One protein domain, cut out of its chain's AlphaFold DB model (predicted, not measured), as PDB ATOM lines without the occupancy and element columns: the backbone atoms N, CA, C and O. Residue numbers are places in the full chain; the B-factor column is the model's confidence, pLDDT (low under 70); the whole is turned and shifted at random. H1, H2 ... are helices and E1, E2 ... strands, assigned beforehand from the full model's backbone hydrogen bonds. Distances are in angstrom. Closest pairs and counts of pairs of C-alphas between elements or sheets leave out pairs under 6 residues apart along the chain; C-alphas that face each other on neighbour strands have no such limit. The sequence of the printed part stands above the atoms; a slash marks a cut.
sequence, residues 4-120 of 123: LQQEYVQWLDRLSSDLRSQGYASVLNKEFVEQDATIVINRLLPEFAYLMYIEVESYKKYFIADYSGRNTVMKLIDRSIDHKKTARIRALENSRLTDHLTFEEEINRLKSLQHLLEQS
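This is residues 4 to 120 of the 123 residues of an uncharacterized protein of Paenibacillus sp. CFBP13512 (UniProt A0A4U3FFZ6). What is the main picture? A small sheet, E1 E3 E2, lies between two pairs of helices: the long helical hairpin H3 and H4 covers one face and reaches past the sheet, while H1 and H2 are over the other, with residues 4 to 11 of H1 sticking out. What makes it up? The 117 printed residues hold four named helices and three named strands, in the order H1 E1 H2 E2 E3 H3 H4, mostly helix, with an all-antiparallel sheet. It is only just loose, close to compact, with a radius of gyration of the C-alphas of 16.2 A, and spans 51 by 32 by 20 A.

Where are the strands? E1 is residues 24 to 27, E3 60 to 64 and E2 52 to 57. Where are the helices? From first to last C-alpha, H3, residues 67 to 93, measures 39.4 A; H4, 97 to 118, 31.9 A; H1, 4 to 22, 26.7 A; and H2, 34 to 44, 15.0 A. C-alpha 4 is at (25.025, -51.845, -45.666) and C-alpha 118 at (53.871, -31.918, -33.995).

How is the sheet paired? Within hydrogen-bond range, N 25 and O 63 join E1 to E3 at 2.9 A, and N 54 and O 62 join the hairpin E2 and E3 at 2.9 A. E1, H2 and E2 form a split strand-helix-strand unit, two strands running the same way with E3 between them, its crossover right-handed. How do the helices stand? In three layers, helices on both faces of the sheet, H3 and H4 are on one face and H1 and H2 on the other. H3 and H4 touch at a shallow tilt of 15 degrees, opposite ways, their closest C-alphas, of Arg 88 and His 100, 4.8 A apart. In H1, H2, H3 and H4 every O i to N i+4 pair is within hydrogen-bond range.

How large is it? The two C-alphas farthest apart, of Pro 46 and Ser 95, are 52.0 A apart. Are there cuts, long links or weak places? The printed part has no cut and no long link, and no printed residue is under 70 in pLDDT.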
ATOM      1  N   LEU A   4      23.662 -52.035 -46.184       78.50
ATOM      2  CA  LEU A   4      25.025 -51.845 -45.666       78.50
ATOM      3  C   LEU A   4      25.856 -50.845 -46.482       78.50
ATOM      4  O   LEU A   4      26.688 -50.113 -45.948       78.50
ATOM      5  N   GLN A   5      25.643 -50.803 -47.798       81.88
ATOM      6  CA  GLN A   5      26.347 -49.868 -48.670       81.88
ATOM      7  C   GLN A   5      25.820 -48.443 -48.474       81.88
ATOM      8  O   GLN A   5      26.593 -47.490 -48.536       81.88
ATOM      9  N   GLN A   6      24.519 -48.295 -48.221       85.94
ATOM     10  CA  GLN A   6      23.902 -47.001 -47.953       85.94
ATOM     11  C   GLN A   6      24.326 -46.445 -46.587       85.94
ATOM     12  O   GLN A   6      24.671 -45.267 -46.499       85.94
ATOM     13  N   GLU A   7      24.381 -47.284 -45.550       87.88
ATOM     14  CA  GLU A   7      24.884 -46.893 -44.225       87.88
ATOM     15  C   GLU A   7      26.339 -46.419 -44.277       87.88
ATOM     16  O   GLU A   7      26.684 -45.395 -43.685       87.88
ATOM     17  N   TYR A   8      27.187 -47.126 -45.029       87.75
ATOM     18  CA  TYR A   8      28.589 -46.753 -45.186       87.75
ATOM     19  C   TYR A   8      28.761 -45.403 -45.898       87.75
ATOM     20  O   TYR A   8      29.561 -44.577 -45.459       87.75
ATOM     21  N   VAL A   9      27.986 -45.142 -46.957       89.50
ATOM     22  CA  VAL A   9      28.003 -43.842 -47.653       89.50
ATOM     23  C   VAL A   9      27.558 -42.717 -46.716       89.50
ATOM     24  O   VAL A   9      28.267 -41.728 -46.574       89.50
ATOM     25  N   GLN A  10      26.458 -42.898 -45.983       92.75
ATOM     26  CA  GLN A  10      25.988 -41.901 -45.011       92.75
ATOM     27  C   GLN A  10      26.984 -41.659 -43.872       92.75
ATOM     28  O   GLN A  10      27.051 -40.570 -43.298       92.75
ATOM     29  N   TRP A  11      27.725 -42.689 -43.470       93.81
ATOM     30  CA  TRP A  11      28.796 -42.538 -42.496       93.81
ATOM     31  C   TRP A  11      29.973 -41.734 -43.065       93.81
ATOM     32  O   TRP A  11      30.435 -40.817 -42.390       93.81
ATOM     33  N   LEU A  12      30.398 -42.004 -44.304       93.62
ATOM     34  CA  LEU A  12      31.438 -41.223 -44.985       93.62
ATOM     35  C   LEU A  12      31.047 -39.752 -45.163       93.62
ATOM     36  O   LEU A  12      31.873 -38.876 -44.914       93.62
ATOM     37  N   ASP A  13      29.796 -39.470 -45.526       94.31
ATOM     38  CA  ASP A  13      29.311 -38.094 -45.691       94.31
ATOM     39  C   ASP A  13      29.374 -37.315 -44.369       94.31
ATOM     40  O   ASP A  13      29.822 -36.165 -44.329       94.31
ATOM     41  N   ARG A  14      28.978 -37.959 -43.260       95.25
ATOM     42  CA  ARG A  14      29.099 -37.381 -41.911       95.25
ATOM     43  C   ARG A  14      30.555 -37.151 -41.532       95.25
ATOM     44  O   ARG A  14      30.890 -36.064 -41.077       95.25
ATOM     45  N   LEU A  15      31.414 -38.138 -41.780       95.69
ATOM     46  CA  LEU A  15      32.845 -38.032 -41.521       95.69
ATOM     47  C   LEU A  15      33.459 -36.840 -42.274       95.69
ATOM     48  O   LEU A  15      34.155 -36.027 -41.672       95.69
ATOM     49  N   SER A  16      33.156 -36.701 -43.566       95.62
ATOM     50  CA  SER A  16      33.632 -35.585 -44.391       95.62
ATOM     51  C   SER A  16      33.098 -34.230 -43.897       95.62
ATOM     52  O   SER A  16      33.833 -33.244 -43.828       95.62
ATOM     53  N   SER A  17      31.834 -34.164 -43.468       96.25
ATOM     54  CA  SER A  17      31.266 -32.955 -42.856       96.25
ATOM     55  C   SER A  17      31.956 -32.563 -41.542       96.25
ATOM     56  O   SER A  17      32.232 -31.381 -41.314       96.25
ATOM     57  N   ASP A  18      32.252 -33.531 -40.676       96.56
ATOM     58  CA  ASP A  18      32.939 -33.286 -39.404       96.56
ATOM     59  C   ASP A  18      34.372 -32.799 -39.644       96.56
ATOM     60  O   ASP A  18      34.783 -31.784 -39.079       96.56
ATOM     61  N   LEU A  19      35.092 -33.436 -40.574       96.62
ATOM     62  CA  LEU A  19      36.434 -33.016 -40.977       96.62
ATOM     63  C   LEU A  19      36.450 -31.583 -41.519       96.62
ATOM     64  O   LEU A  19      37.297 -30.798 -41.107       96.62
ATOM     65  N   ARG A  20      35.488 -31.200 -42.368       95.44
ATOM     66  CA  ARG A  20      35.382 -29.820 -42.881       95.44
ATOM     67  C   ARG A  20      35.055 -28.783 -41.812       95.44
ATOM     68  O   ARG A  20      35.460 -27.633 -41.934       95.44
ATOM     69  N   SER A  21      34.251 -29.154 -40.821       95.19
ATOM     70  CA  SER A  21      33.740 -28.200 -39.829       95.19
ATOM     71  C   SER A  21      34.662 -28.031 -38.626       95.19
ATOM     72  O   SER A  21      34.716 -26.947 -38.048       95.19
ATOM     73  N   GLN A  22      35.369 -29.090 -38.234       95.56
ATOM     74  CA  GLN A  22      36.162 -29.133 -37.003       95.56
ATOM     75  C   GLN A  22      37.649 -29.400 -37.253       95.56
ATOM     76  O   GLN A  22      38.446 -29.280 -36.321       95.56
ATOM     77  N   GLY A  23      38.022 -29.807 -38.467       95.69
ATOM     78  CA  GLY A  23      39.381 -30.216 -38.814       95.69
ATOM     79  C   GLY A  23      39.743 -31.634 -38.372       95.69
ATOM     80  O   GLY A  23      40.819 -32.133 -38.693       95.69
ATOM     81  N   TYR A  24      38.874 -32.311 -37.619       96.88
ATOM     82  CA  TYR A  24      39.060 -33.689 -37.172       96.88
ATOM     83  C   TYR A  24      37.710 -34.399 -37.050       96.88
ATOM     84  O   TYR A  24      36.667 -33.758 -36.936       96.88
ATOM     85  N   ALA A  25      37.734 -35.729 -37.021       97.06
ATOM     86  CA  ALA A  25      36.551 -36.534 -36.754       97.06
ATOM     87  C   ALA A  25      36.899 -37.789 -35.952       97.06
ATOM     88  O   ALA A  25      37.968 -38.378 -36.119       97.06
ATOM     89  N   SER A  26      35.992 -38.197 -35.063       95.19
ATOM     90  CA  SER A  26      36.201 -39.344 -34.172       95.19
ATOM     91  C   SER A  26      35.643 -40.631 -34.768       95.19
ATOM     92  O   SER A  26      34.532 -40.655 -35.292       95.19
ATOM     93  N   VAL A  27      36.369 -41.732 -34.590       93.44
ATOM     94  CA  VAL A  27      35.902 -43.087 -34.895       93.44
ATOM     95  C   VAL A  27      35.814 -43.881 -33.596       93.44
ATOM     96  O   VAL A  27      36.817 -44.172 -32.948       93.44
ATOM     97  N   LEU A  28      34.582 -44.218 -33.205       85.25
ATOM     98  CA  LEU A  28      34.283 -44.902 -31.939       85.25
ATOM     99  C   LEU A  28      34.190 -46.430 -32.081       85.25
ATOM    100  O   LEU A  28      34.013 -47.137 -31.088       85.25
ATOM    101  N   ASN A  29      34.292 -46.951 -33.305       86.75
ATOM    102  CA  ASN A  29      34.220 -48.385 -33.553       86.75
ATOM    103  C   ASN A  29      35.533 -49.072 -33.135       86.75
ATOM    104  O   ASN A  29      36.617 -48.750 -33.626       86.75
ATOM    105  N   LYS A  30      35.414 -50.056 -32.238       87.62
ATOM    106  CA  LYS A  30      36.537 -50.857 -31.734       87.62
ATOM    107  C   LYS A  30      37.206 -51.666 -32.843       87.62
ATOM    108  O   LYS A  30      38.423 -51.805 -32.834       87.62
ATOM    109  N   GLU A  31      36.402 -52.150 -33.782       91.31
ATOM    110  CA  GLU A  31      36.810 -53.031 -34.877       91.31
ATOM    111  C   GLU A  31      37.392 -52.266 -36.066       91.31
ATOM    112  O   GLU A  31      37.966 -52.882 -36.951       91.31
ATOM    113  N   PHE A  32      37.275 -50.932 -36.081       91.88
ATOM    114  CA  PHE A  32      37.865 -50.108 -37.131       91.88
ATOM    115  C   PHE A  32      39.388 -50.131 -37.028       91.88
ATOM    116  O   PHE A  32      39.928 -49.737 -35.990       91.88
ATOM    117  N   VAL A  33      40.069 -50.564 -38.081       91.94
ATOM    118  CA  VAL A  33      41.529 -50.718 -38.109       91.94
ATOM    119  C   VAL A  33      42.179 -49.810 -39.153       91.94
ATOM    120  O   VAL A  33      41.522 -49.171 -39.971       91.94
ATOM    121  N   GLU A  34      43.509 -49.766 -39.150       90.12
ATOM    122  CA  GLU A  34      44.309 -48.960 -40.082       90.12
ATOM    123  C   GLU A  34      44.021 -49.265 -41.568       90.12
ATOM    124  O   GLU A  34      44.069 -48.380 -42.425       90.12
ATOM    125  N   GLN A  35      43.652 -50.509 -41.885       93.38
ATOM    126  CA  GLN A  35      43.272 -50.918 -43.242       93.38
ATOM    127  C   GLN A  35      41.963 -50.249 -43.684       93.38
ATOM    128  O   GLN A  35      41.884 -49.739 -44.804       93.38
ATOM    129  N   ASP A  36      40.970 -50.168 -42.792       93.56
ATOM    130  CA  ASP A  36      39.731 -49.425 -43.041       93.56
ATOM    131  C   ASP A  36      40.031 -47.936 -43.207       93.56
ATOM    132  O   ASP A  36      39.520 -47.285 -44.122       93.56
ATOM    133  N   ALA A  37      40.917 -47.406 -42.359       94.19
ATOM    134  CA  ALA A  37      41.343 -46.018 -42.423       94.19
ATOM    135  C   ALA A  37      41.959 -45.666 -43.778       94.19
ATOM    136  O   ALA A  37      41.619 -44.638 -44.354       94.19
ATOM    137  N   THR A  38      42.797 -46.548 -44.321       94.38
ATOM    138  CA  THR A  38      43.416 -46.378 -45.644       94.38
ATOM    139  C   THR A  38      42.363 -46.272 -46.749       94.38
ATOM    140  O   THR A  38      42.462 -45.416 -47.628       94.38
ATOM    141  N   ILE A  39      41.313 -47.101 -46.700       93.94
ATOM    142  CA  ILE A  39      40.212 -47.052 -47.674       93.94
ATOM    143  C   ILE A  39      39.474 -45.713 -47.582       93.94
ATOM    144  O   ILE A  39      39.157 -45.108 -48.607       93.94
ATOM    145  N   VAL A  40      39.204 -45.254 -46.361       94.50
ATOM    146  CA  VAL A  40      38.521 -43.983 -46.099       94.50
ATOM    147  C   VAL A  40      39.365 -42.801 -46.566       94.50
ATOM    148  O   VAL A  40      38.849 -41.934 -47.267       94.50
ATOM    149  N   ILE A  41      40.664 -42.803 -46.259       94.12
ATOM    150  CA  ILE A  41      41.607 -41.772 -46.699       94.12
ATOM    151  C   ILE A  41      41.602 -41.679 -48.219       94.12
ATOM    152  O   ILE A  41      41.336 -40.612 -48.755       94.12
ATOM    153  N   ASN A  42      41.775 -42.797 -48.927       92.69
ATOM    154  CA  ASN A  42      41.787 -42.803 -50.392       92.69
ATOM    155  C   ASN A  42      40.501 -42.243 -51.019       92.69
ATOM    156  O   ASN A  42      40.543 -41.693 -52.116       92.69
ATOM    157  N   ARG A  43      39.359 -42.379 -50.338       92.44
ATOM    158  CA  ARG A  43      38.083 -41.814 -50.797       92.44
ATOM    159  C   ARG A  43      37.966 -40.318 -50.534       92.44
ATOM    160  O   ARG A  43      37.345 -39.636 -51.338       92.44
ATOM    161  N   LEU A  44      38.532 -39.834 -49.431       93.00
ATOM    162  CA  LEU A  44      38.396 -38.449 -48.985       93.00
ATOM    163  C   LEU A  44      39.558 -37.545 -49.420       93.00
ATOM    164  O   LEU A  44      39.381 -36.335 -49.460       93.00
ATOM    165  N   LEU A  45      40.712 -38.091 -49.808       85.81
ATOM    166  CA  LEU A  45      41.855 -37.313 -50.307       85.81
ATOM    167  C   LEU A  45      41.514 -36.314 -51.433       85.81
ATOM    168  O   LEU A  45      42.102 -35.240 -51.445       85.81
ATOM    169  N   PRO A  46      40.568 -36.575 -52.361       90.69
ATOM    170  CA  PRO A  46      40.164 -35.558 -53.335       90.69
ATOM    171  C   PRO A  46      39.521 -34.304 -52.716       90.69
ATOM    172  O   PRO A  46      39.476 -33.263 -53.367       90.69
ATOM    173  N   GLU A  47      38.995 -34.399 -51.492       89.88
ATOM    174  CA  GLU A  47      38.299 -33.321 -50.776       89.88
ATOM    175  C   GLU A  47      39.191 -32.601 -49.753       89.88
ATOM    176  O   GLU A  47      38.873 -31.478 -49.360       89.88
ATOM    177  N   PHE A  48      40.293 -33.222 -49.322       91.31
ATOM    178  CA  PHE A  48      41.177 -32.703 -48.278       91.31
ATOM    179  C   PHE A  48      42.633 -32.740 -48.739       91.31
ATOM    180  O   PHE A  48      43.134 -33.788 -49.132       91.31
ATOM    181  N   ALA A  49      43.330 -31.603 -48.635       85.69
ATOM    182  CA  ALA A  49      44.748 -31.498 -48.994       85.69
ATOM    183  C   ALA A  49      45.635 -32.434 -48.156       85.69
ATOM    184  O   ALA A  49      46.636 -32.959 -48.640       85.69
ATOM    185  N   TYR A  50      45.224 -32.669 -46.911       86.88
ATOM    186  CA  TYR A  50      45.878 -33.567 -45.985       86.88
ATOM    187  C   TYR A  50      44.831 -34.371 -45.215       86.88
ATOM    188  O   TYR A  50      43.775 -33.853 -44.852       86.88
ATOM    189  N   LEU A  51      45.119 -35.646 -44.957       93.12
ATOM    190  CA  LEU A  51      44.285 -36.470 -44.094       93.12
ATOM    191  C   LEU A  51      45.135 -37.528 -43.396       93.12
ATOM    192  O   LEU A  51      45.725 -38.397 -44.036       93.12
ATOM    193  N   MET A  52      45.164 -37.470 -42.070       94.38
ATOM    194  CA  MET A  52      45.876 -38.416 -41.220       94.38
ATOM    195  C   MET A  52      44.899 -39.195 -40.356       94.38
ATOM    196  O   MET A  52      43.943 -38.636 -39.826       94.38
ATOM    197  N   TYR A  53      45.176 -40.481 -40.171       96.12
ATOM    198  CA  TYR A  53      44.501 -41.325 -39.196       96.12
ATOM    199  C   TYR A  53      45.443 -41.633 -38.035       96.12
ATOM    200  O   TYR A  53      46.602 -41.984 -38.255       96.12
ATOM    201  N   ILE A  54      44.937 -41.551 -36.806       95.56
ATOM    202  CA  ILE A  54      45.654 -42.016 -35.620       95.56
ATOM    203  C   ILE A  54      44.753 -42.844 -34.706       95.56
ATOM    204  O   ILE A  54      43.558 -42.576 -34.552       95.56
ATOM    205  N   GLU A  55      45.364 -43.797 -34.008       95.81
ATOM    206  CA  GLU A  55      44.722 -44.568 -32.948       95.81
ATOM    207  C   GLU A  55      45.297 -44.191 -31.576       95.81
ATOM    208  O   GLU A  55      46.418 -44.552 -31.204       95.81
ATOM    209  N   VAL A  56      44.504 -43.462 -30.791       93.81
ATOM    210  CA  VAL A  56      44.858 -43.068 -29.421       93.81
ATOM    211  C   VAL A  56      44.530 -44.190 -28.450       93.81
ATOM    212  O   VAL A  56      45.324 -44.460 -27.563       93.81
ATOM    213  N   GLU A  57      43.404 -44.873 -28.616       90.12
ATOM    214  CA  GLU A  57      43.030 -46.107 -27.911       90.12
ATOM    215  C   GLU A  57      42.104 -46.912 -28.830       90.12
ATOM    216  O   GLU A  57      41.562 -46.363 -29.791       90.12
ATOM    217  N   SER A  58      41.814 -48.168 -28.488       86.88
ATOM    218  CA  SER A  58      40.914 -49.019 -29.283       86.88
ATOM    219  C   SER A  58      39.544 -48.381 -29.564       86.88
ATOM    220  O   SER A  58      38.915 -48.701 -30.570       86.88
ATOM    221  N   TYR A  59      39.080 -47.455 -28.715       87.50
ATOM    222  CA  TYR A  59      37.790 -46.747 -28.842       87.50
ATOM    223  C   TYR A  59      37.944 -45.252 -29.140       87.50
ATOM    224  O   TYR A  59      36.958 -44.519 -29.151       87.50
ATOM    225  N   LYS A  60      39.184 -44.785 -29.302       92.50
ATOM    226  CA  LYS A  60      39.528 -43.381 -29.523       92.50
ATOM    227  C   LYS A  60      40.462 -43.301 -30.712       92.50
ATOM    228  O   LYS A  60      41.684 -43.328 -30.568       92.50
ATOM    229  N   LYS A  61      39.862 -43.222 -31.885       96.00
ATOM    230  CA  LYS A  61      40.556 -43.086 -33.159       96.00
ATOM    231  C   LYS A  61      40.122 -41.781 -33.796       96.00
ATOM    232  O   LYS A  61      38.977 -41.366 -33.606       96.00
ATOM    233  N   TYR A  62      41.023 -41.135 -34.520       97.06
ATOM    234  CA  TYR A  62      40.748 -39.831 -35.104       97.06
ATOM    235  C   TYR A  62      41.262 -39.758 -36.530       97.06
ATOM    236  O   TYR A  62      42.382 -40.182 -36.808       97.06
ATOM    237  N   PHE A  63      40.447 -39.172 -37.398       97.19
ATOM    238  CA  PHE A  63      40.918 -38.566 -38.632       97.19
ATOM    239  C   PHE A  63      41.208 -37.091 -38.384       97.19
ATOM    240  O   PHE A  63      40.480 -36.445 -37.630       97.19
ATOM    241  N   ILE A  64      42.254 -36.569 -39.011       97.19
ATOM    242  CA  ILE A  64      42.721 -35.192 -38.863       97.19
ATOM    243  C   ILE A  64      42.972 -34.630 -40.257       97.19
ATOM    244  O   ILE A  64      43.761 -35.203 -41.006       97.19
ATOM    245  N   ALA A  65      42.299 -33.537 -40.591       95.81
ATOM    246  CA  ALA A  65      42.353 -32.896 -41.899       95.81
ATOM    247  C   ALA A  65      43.162 -31.591 -41.906       95.81
ATOM    248  O   ALA A  65      43.695 -31.227 -42.946       95.81
ATOM    249  N   ASP A  66      43.266 -30.890 -40.771       95.31
ATOM    250  CA  ASP A  66      43.922 -29.580 -40.714       95.31
ATOM    251  C   ASP A  66      44.603 -29.289 -39.360       95.31
ATOM    252  O   ASP A  66      44.557 -30.075 -38.403       95.31
ATOM    253  N   TYR A  67      45.221 -28.108 -39.277       94.69
ATOM    254  CA  TYR A  67      45.914 -27.614 -38.089       94.69
ATOM    255  C   TYR A  67      45.006 -27.473 -36.848       94.69
ATOM    256  O   TYR A  67      45.428 -27.744 -35.715       94.69
ATOM    257  N   SER A  68      43.747 -27.062 -37.030       94.38
ATOM    258  CA  SER A  68      42.770 -26.920 -35.941       94.38
ATOM    259  C   SER A  68      42.396 -28.283 -35.357       94.38
ATOM    260  O   SER A  68      42.414 -28.485 -34.131       94.38
ATOM    261  N   GLY A  69      42.141 -29.250 -36.235       96.56
ATOM    262  CA  GLY A  69      41.899 -30.636 -35.888       96.56
ATOM    263  C   GLY A  69      43.073 -31.248 -35.146       96.56
ATOM    264  O   GLY A  69      42.890 -31.807 -34.061       96.56
ATOM    265  N   ARG A  70      44.293 -31.065 -35.662       96.38
ATOM    266  CA  ARG A  70      45.529 -31.534 -35.022       96.38
ATOM    267  C   ARG A  70      45.640 -31.024 -33.591       96.38
ATOM    268  O   ARG A  70      45.843 -31.810 -32.670       96.38
ATOM    269  N   ASN A  71      45.473 -29.718 -33.380       96.06
ATOM    270  CA  ASN A  71      45.533 -29.114 -32.046       96.06
ATOM    271  C   ASN A  71      44.472 -29.666 -31.096       96.06
ATOM    272  O   ASN A  71      44.727 -29.855 -29.905       96.06
ATOM    273  N   THR A  72      43.271 -29.917 -31.611       96.88
ATOM    274  CA  THR A  72      42.193 -30.503 -30.816       96.88
ATOM    275  C   THR A  72      42.534 -31.932 -30.415       96.88
ATOM    276  O   THR A  72      42.443 -32.274 -29.235       96.88
ATOM    277  N   VAL A  73      43.007 -32.744 -31.357       97.25
ATOM    278  CA  VAL A  73      43.404 -34.129 -31.099       97.25
ATOM    279  C   VAL A  73      44.610 -34.208 -30.159       97.25
ATOM    280  O   VAL A  73      44.585 -35.012 -29.231       97.25
ATOM    281  N   MET A  74      45.601 -33.318 -30.283       97.31
ATOM    282  CA  MET A  74      46.701 -33.207 -29.316       97.31
ATOM    283  C   MET A  74      46.187 -33.004 -27.883       97.31
ATOM    284  O   MET A  74      46.581 -33.748 -26.986       97.31
ATOM    285  N   LYS A  75      45.229 -32.089 -27.672       97.38
ATOM    286  CA  LYS A  75      44.607 -31.864 -26.351       97.38
ATOM    287  C   LYS A  75      43.821 -33.079 -25.842       97.38
ATOM    288  O   LYS A  75      43.655 -33.245 -24.633       97.38
ATOM    289  N   LEU A  76      43.264 -33.900 -26.734       96.50
ATOM    290  CA  LEU A  76      42.593 -35.153 -26.362       96.50
ATOM    291  C   LEU A  76      43.606 -36.237 -25.966       96.50
ATOM    292  O   LEU A  76      43.345 -37.018 -25.042       96.50
ATOM    293  N   ILE A  77      44.769 -36.260 -26.620       97.38
ATOM    294  CA  ILE A  77      45.890 -37.123 -26.241       97.38
ATOM    295  C   ILE A  77      46.445 -36.704 -24.875       97.38
ATOM    296  O   ILE A  77      46.589 -37.576 -24.021       97.38
ATOM    297  N   ASP A  78      46.638 -35.406 -24.613       97.50
ATOM    298  CA  ASP A  78      47.084 -34.893 -23.304       97.50
ATOM    299  C   ASP A  78      46.194 -35.393 -22.163       97.50
ATOM    300  O   ASP A  78      46.667 -35.986 -21.192       97.50
ATOM    301  N   ARG A  79      44.871 -35.254 -22.321       96.25
ATOM    302  CA  ARG A  79      43.901 -35.763 -21.338       96.25
ATOM    303  C   ARG A  79      44.020 -37.274 -21.138       96.25
ATOM    304  O   ARG A  79      43.890 -37.763 -20.018       96.25
ATOM    305  N   SER A  80      44.265 -38.022 -22.213       95.75
ATOM    306  CA  SER A  80      44.441 -39.477 -22.138       95.75
ATOM    307  C   SER A  80      45.734 -39.847 -21.405       95.75
ATOM    308  O   SER A  80      45.724 -40.758 -20.577       95.75
ATOM    309  N   ILE A  81      46.821 -39.103 -21.628       96.88
ATOM    310  CA  ILE A  81      48.077 -39.244 -20.887       96.88
ATOM    311  C   ILE A  81      47.853 -38.976 -19.396       96.88
ATOM    312  O   ILE A  81      48.288 -39.773 -18.564       96.88
ATOM    313  N   ASP A  82      47.162 -37.898 -19.032       97.00
ATOM    314  CA  ASP A  82      46.950 -37.535 -17.626       97.00
ATOM    315  C   ASP A  82      46.070 -38.546 -16.879       97.00
ATOM    316  O   ASP A  82      46.360 -38.910 -15.731       97.00
ATOM    317  N   HIS A  83      45.054 -39.096 -17.550       94.88
ATOM    318  CA  HIS A  83      44.282 -40.216 -17.015       94.88
ATOM    319  C   HIS A  83      45.164 -41.446 -16.760       94.88
ATOM    320  O   HIS A  83      45.082 -42.046 -15.685       94.88
ATOM    321  N   LYS A  84      46.049 -41.800 -17.699       94.88
ATOM    322  CA  LYS A  84      46.955 -42.949 -17.548       94.88
ATOM    323  C   LYS A  84      48.019 -42.724 -16.478       94.88
ATOM    324  O   LYS A  84      48.285 -43.638 -15.705       94.88
ATOM    325  N   LYS A  85      48.572 -41.512 -16.344       95.31
ATOM    326  CA  LYS A  85      49.481 -41.158 -15.234       95.31
ATOM    327  C   LYS A  85      48.802 -41.377 -13.884       95.31
ATOM    328  O   LYS A  85      49.389 -41.981 -12.989       95.31
ATOM    329  N   THR A  86      47.553 -40.931 -13.756       95.00
ATOM    330  CA  THR A  86      46.761 -41.117 -12.534       95.00
ATOM    331  C   THR A  86      46.515 -42.602 -12.252       95.00
ATOM    332  O   THR A  86      46.685 -43.053 -11.120       95.00
ATOM    333  N   ALA A  87      46.162 -43.386 -13.276       92.12
ATOM    334  CA  ALA A  87      45.969 -44.831 -13.149       92.12
ATOM    335  C   ALA A  87      47.267 -45.566 -12.764       92.12
ATOM    336  O   ALA A  87      47.238 -46.433 -11.893       92.12
ATOM    337  N   ARG A  88      48.409 -45.164 -13.334       93.44
ATOM    338  CA  ARG A  88      49.745 -45.691 -13.019       93.44
ATOM    339  C   ARG A  88      50.120 -45.490 -11.552       93.44
ATOM    340  O   ARG A  88      50.582 -46.433 -10.917       93.44
ATOM    341  N   ILE A  89      49.891 -44.293 -11.004       91.50
ATOM    342  CA  ILE A  89      50.147 -43.999  -9.580       91.50
ATOM    343  C   ILE A  89      49.305 -44.924  -8.694       91.50
ATOM    344  O   ILE A  89      49.842 -45.598  -7.821       91.50
ATOM    345  N   ARG A  90      48.005 -45.049  -8.989       90.81
ATOM    346  CA  ARG A  90      47.105 -45.945  -8.247       90.81
ATOM    347  C   ARG A  90      47.510 -47.415  -8.362       90.81
ATOM    348  O   ARG A  90      47.371 -48.164  -7.400       90.81
ATOM    349  N   ALA A  91      47.985 -47.860  -9.523       89.31
ATOM    350  CA  ALA A  91      48.473 -49.226  -9.703       89.31
ATOM    351  C   ALA A  91      49.690 -49.504  -8.809       89.31
ATOM    352  O   ALA A  91      49.740 -50.546  -8.156       89.31
ATOM    353  N   LEU A  92      50.619 -48.546  -8.716       87.00
ATOM    354  CA  LEU A  92      51.789 -48.637  -7.843       87.00
ATOM    355  C   LEU A  92      51.401 -48.697  -6.360       87.00
ATOM    356  O   LEU A  92      51.881 -49.572  -5.645       87.00
ATOM    357  N   GLU A  93      50.487 -47.828  -5.916       88.88
ATOM    358  CA  GLU A  93      49.957 -47.822  -4.540       88.88
ATOM    359  C   GLU A  93      49.298 -49.159  -4.168       88.88
ATOM    360  O   GLU A  93      49.450 -49.650  -3.052       88.88
ATOM    361  N   ASN A  94      48.620 -49.795  -5.128       89.31
ATOM    362  CA  ASN A  94      47.981 -51.100  -4.955       89.31
ATOM    363  C   ASN A  94      48.926 -52.290  -5.215       89.31
ATOM    364  O   ASN A  94      48.456 -53.421  -5.340       89.31
ATOM    365  N   SER A  95      50.240 -52.055  -5.326       88.19
ATOM    366  CA  SER A  95      51.260 -53.080  -5.613       88.19
ATOM    367  C   SER A  95      51.006 -53.891  -6.900       88.19
ATOM    368  O   SER A  95      51.472 -55.021  -7.038       88.19
ATOM    369  N   ARG A  96      50.286 -53.321  -7.875       84.62
ATOM    370  CA  ARG A  96      50.011 -53.928  -9.188       84.62
ATOM    371  C   ARG A  96      51.093 -53.530 -10.190       84.62
ATOM    372  O   ARG A  96      50.888 -52.682 -11.055       84.62
ATOM    373  N   LEU A  97      52.269 -54.139 -10.048       80.12
ATOM    374  CA  LEU A  97      53.457 -53.792 -10.842       80.12
ATOM    375  C   LEU A  97      53.259 -53.996 -12.354       80.12
ATOM    376  O   LEU A  97      53.742 -53.183 -13.137       80.12
ATOM    377  N   THR A  98      52.525 -55.030 -12.769       84.06
ATOM    378  CA  THR A  98      52.208 -55.268 -14.188       84.06
ATOM    379  C   THR A  98      51.376 -54.126 -14.771       84.06
ATOM    380  O   THR A  98      51.779 -53.539 -15.771       84.06
ATOM    381  N   ASP A  99      50.287 -53.740 -14.100       81.06
ATOM    382  CA  ASP A  99      49.428 -52.626 -14.525       81.06
ATOM    383  C   ASP A  99      50.226 -51.314 -14.616       81.06
ATOM    384  O   ASP A  99      50.062 -50.537 -15.555       81.06
ATOM    385  N   HIS A 100      51.129 -51.072 -13.661       83.69
ATOM    386  CA  HIS A 100      52.006 -49.902 -13.672       83.69
ATOM    387  C   HIS A 100      52.882 -49.836 -14.934       83.69
ATOM    388  O   HIS A 100      52.954 -48.778 -15.563       83.69
ATOM    389  N   LEU A 101      53.537 -50.945 -15.302       85.38
ATOM    390  CA  LEU A 101      54.383 -51.015 -16.499       85.38
ATOM    391  C   LEU A 101      53.560 -50.827 -17.776       85.38
ATOM    392  O   LEU A 101      53.945 -50.035 -18.631       85.38
ATOM    393  N   THR A 102      52.384 -51.454 -17.862       91.50
ATOM    394  CA  THR A 102      51.472 -51.273 -19.000       91.50
ATOM    395  C   THR A 102      51.069 -49.808 -19.174       91.50
ATOM    396  O   THR A 102      51.148 -49.272 -20.278       91.50
ATOM    397  N   PHE A 103      50.697 -49.106 -18.098       92.62
ATOM    398  CA  PHE A 103      50.365 -47.682 -18.206       92.62
ATOM    399  C   PHE A 103      51.565 -46.818 -18.610       92.62
ATOM    400  O   PHE A 103      51.386 -45.814 -19.297       92.62
ATOM    401  N   GLU A 104      52.781 -47.175 -18.198       92.81
ATOM    402  CA  GLU A 104      53.998 -46.470 -18.603       92.81
ATOM    403  C   GLU A 104      54.284 -46.617 -20.102       92.81
ATOM    404  O   GLU A 104      54.533 -45.619 -20.784       92.81
ATOM    405  N   GLU A 105      54.168 -47.834 -20.632       94.62
ATOM    406  CA  GLU A 105      54.277 -48.117 -22.066       94.62
ATOM    407  C   GLU A 105      53.221 -47.347 -22.869       94.62
ATOM    408  O   GLU A 105      53.544 -46.691 -23.863       94.62
ATOM    409  N   GLU A 106      51.969 -47.345 -22.406       95.00
ATOM    410  CA  GLU A 106      50.893 -46.599 -23.055       95.00
ATOM    411  C   GLU A 106      51.140 -45.083 -23.045       95.00
ATOM    412  O   GLU A 106      50.911 -44.423 -24.059       95.00
ATOM    413  N   ILE A 107      51.626 -44.517 -21.932       96.75
ATOM    414  CA  ILE A 107      51.991 -43.093 -21.847       96.75
ATOM    415  C   ILE A 107      53.089 -42.763 -22.860       96.75
ATOM    416  O   ILE A 107      52.992 -41.752 -23.557       96.75
ATOM    417  N   ASN A 108      54.123 -43.600 -22.957       97.25
ATOM    418  CA  ASN A 108      55.221 -43.384 -23.896       97.25
ATOM    419  C   ASN A 108      54.740 -43.459 -25.349       97.25
ATOM    420  O   ASN A 108      55.080 -42.582 -26.141       97.25
ATOM    421  N   ARG A 109      53.870 -44.418 -25.686       96.81
ATOM    422  CA  ARG A 109      53.254 -44.497 -27.020       96.81
ATOM    423  C   ARG A 109      52.452 -43.236 -27.358       96.81
ATOM    424  O   ARG A 109      52.565 -42.723 -28.468       96.81
ATOM    425  N   LEU A 110      51.662 -42.723 -26.412       97.50
ATOM    426  CA  LEU A 110      50.886 -41.496 -26.614       97.50
ATOM    427  C   LEU A 110      51.781 -40.268 -26.831       97.50
ATOM    428  O   LEU A 110      51.481 -39.457 -27.702       97.50
ATOM    429  N   LYS A 111      52.899 -40.154 -26.107       97.25
ATOM    430  CA  LYS A 111      53.890 -39.092 -26.342       97.25
ATOM    431  C   LYS A 111      54.522 -39.188 -27.730       97.25
ATOM    432  O   LYS A 111      54.673 -38.168 -28.394       97.25
ATOM    433  N   SER A 112      54.844 -40.395 -28.195       96.56
ATOM    434  CA  SER A 112      55.348 -40.596 -29.561       96.56
ATOM    435  C   SER A 112      54.327 -40.165 -30.615       96.56
ATOM    436  O   SER A 112      54.701 -39.544 -31.604       96.56
ATOM    437  N   LEU A 113      53.033 -40.430 -30.389       96.06
ATOM    438  CA  LEU A 113      51.969 -39.932 -31.266       96.06
ATOM    439  C   LEU A 113      51.881 -38.402 -31.266       96.06
ATOM    440  O   LEU A 113      51.714 -37.818 -32.330       96.06
ATOM    441  N   GLN A 114      52.017 -37.743 -30.112       95.81
ATOM    442  CA  GLN A 114      52.061 -36.275 -30.070       95.81
ATOM    443  C   GLN A 114      53.231 -35.732 -30.877       95.81
ATOM    444  O   GLN A 114      53.037 -34.826 -31.677       95.81
ATOM    445  N   HIS A 115      54.413 -36.324 -30.719       95.56
ATOM    446  CA  HIS A 115      55.591 -35.903 -31.465       95.56
ATOM    447  C   HIS A 115      55.399 -36.046 -32.981       95.56
ATOM    448  O   HIS A 115      55.760 -35.151 -33.739       95.56
ATOM    449  N   LEU A 116      54.761 -37.136 -33.419       94.12
ATOM    450  CA  LEU A 116      54.394 -37.329 -34.820       94.12
ATOM    451  C   LEU A 116      53.440 -36.228 -35.300       94.12
ATOM    452  O   LEU A 116      53.668 -35.646 -36.356       94.12
ATOM    453  N   LEU A 117      52.407 -35.897 -34.517       94.38
ATOM    454  CA  LEU A 117      51.475 -34.816 -34.856       94.38
ATOM    455  C   LEU A 117      52.155 -33.444 -34.905       94.38
ATOM    456  O   LEU A 117      51.823 -32.636 -35.764       94.38
ATOM    457  N   GLU A 118      53.101 -33.169 -34.009       93.19
ATOM    458  CA  GLU A 118      53.871 -31.918 -33.995       93.19
ATOM    459  C   GLU A 118      54.730 -31.745 -35.252       93.19
ATOM    460  O   GLU A 118      54.895 -30.621 -35.718       93.19
ATOM    461  N   GLN A 119      55.254 -32.849 -35.789       91.31
ATOM    462  CA  GLN A 119      56.070 -32.891 -37.006       91.31
ATOM    463  C   GLN A 119      55.252 -33.002 -38.294       91.31
ATOM    464  O   GLN A 119      55.818 -32.969 -39.381       91.31
ATOM    465  N   SER A 120      53.940 -33.195 -38.180       88.06
ATOM    466  CA  SER A 120      53.068 -33.339 -39.336       88.06
ATOM    467  C   SER A 120      52.755 -31.968 -39.923       88.06
ATOM    468  O   SER A 120      52.249 -31.085 -39.222       88.06
TER     469      SER A 120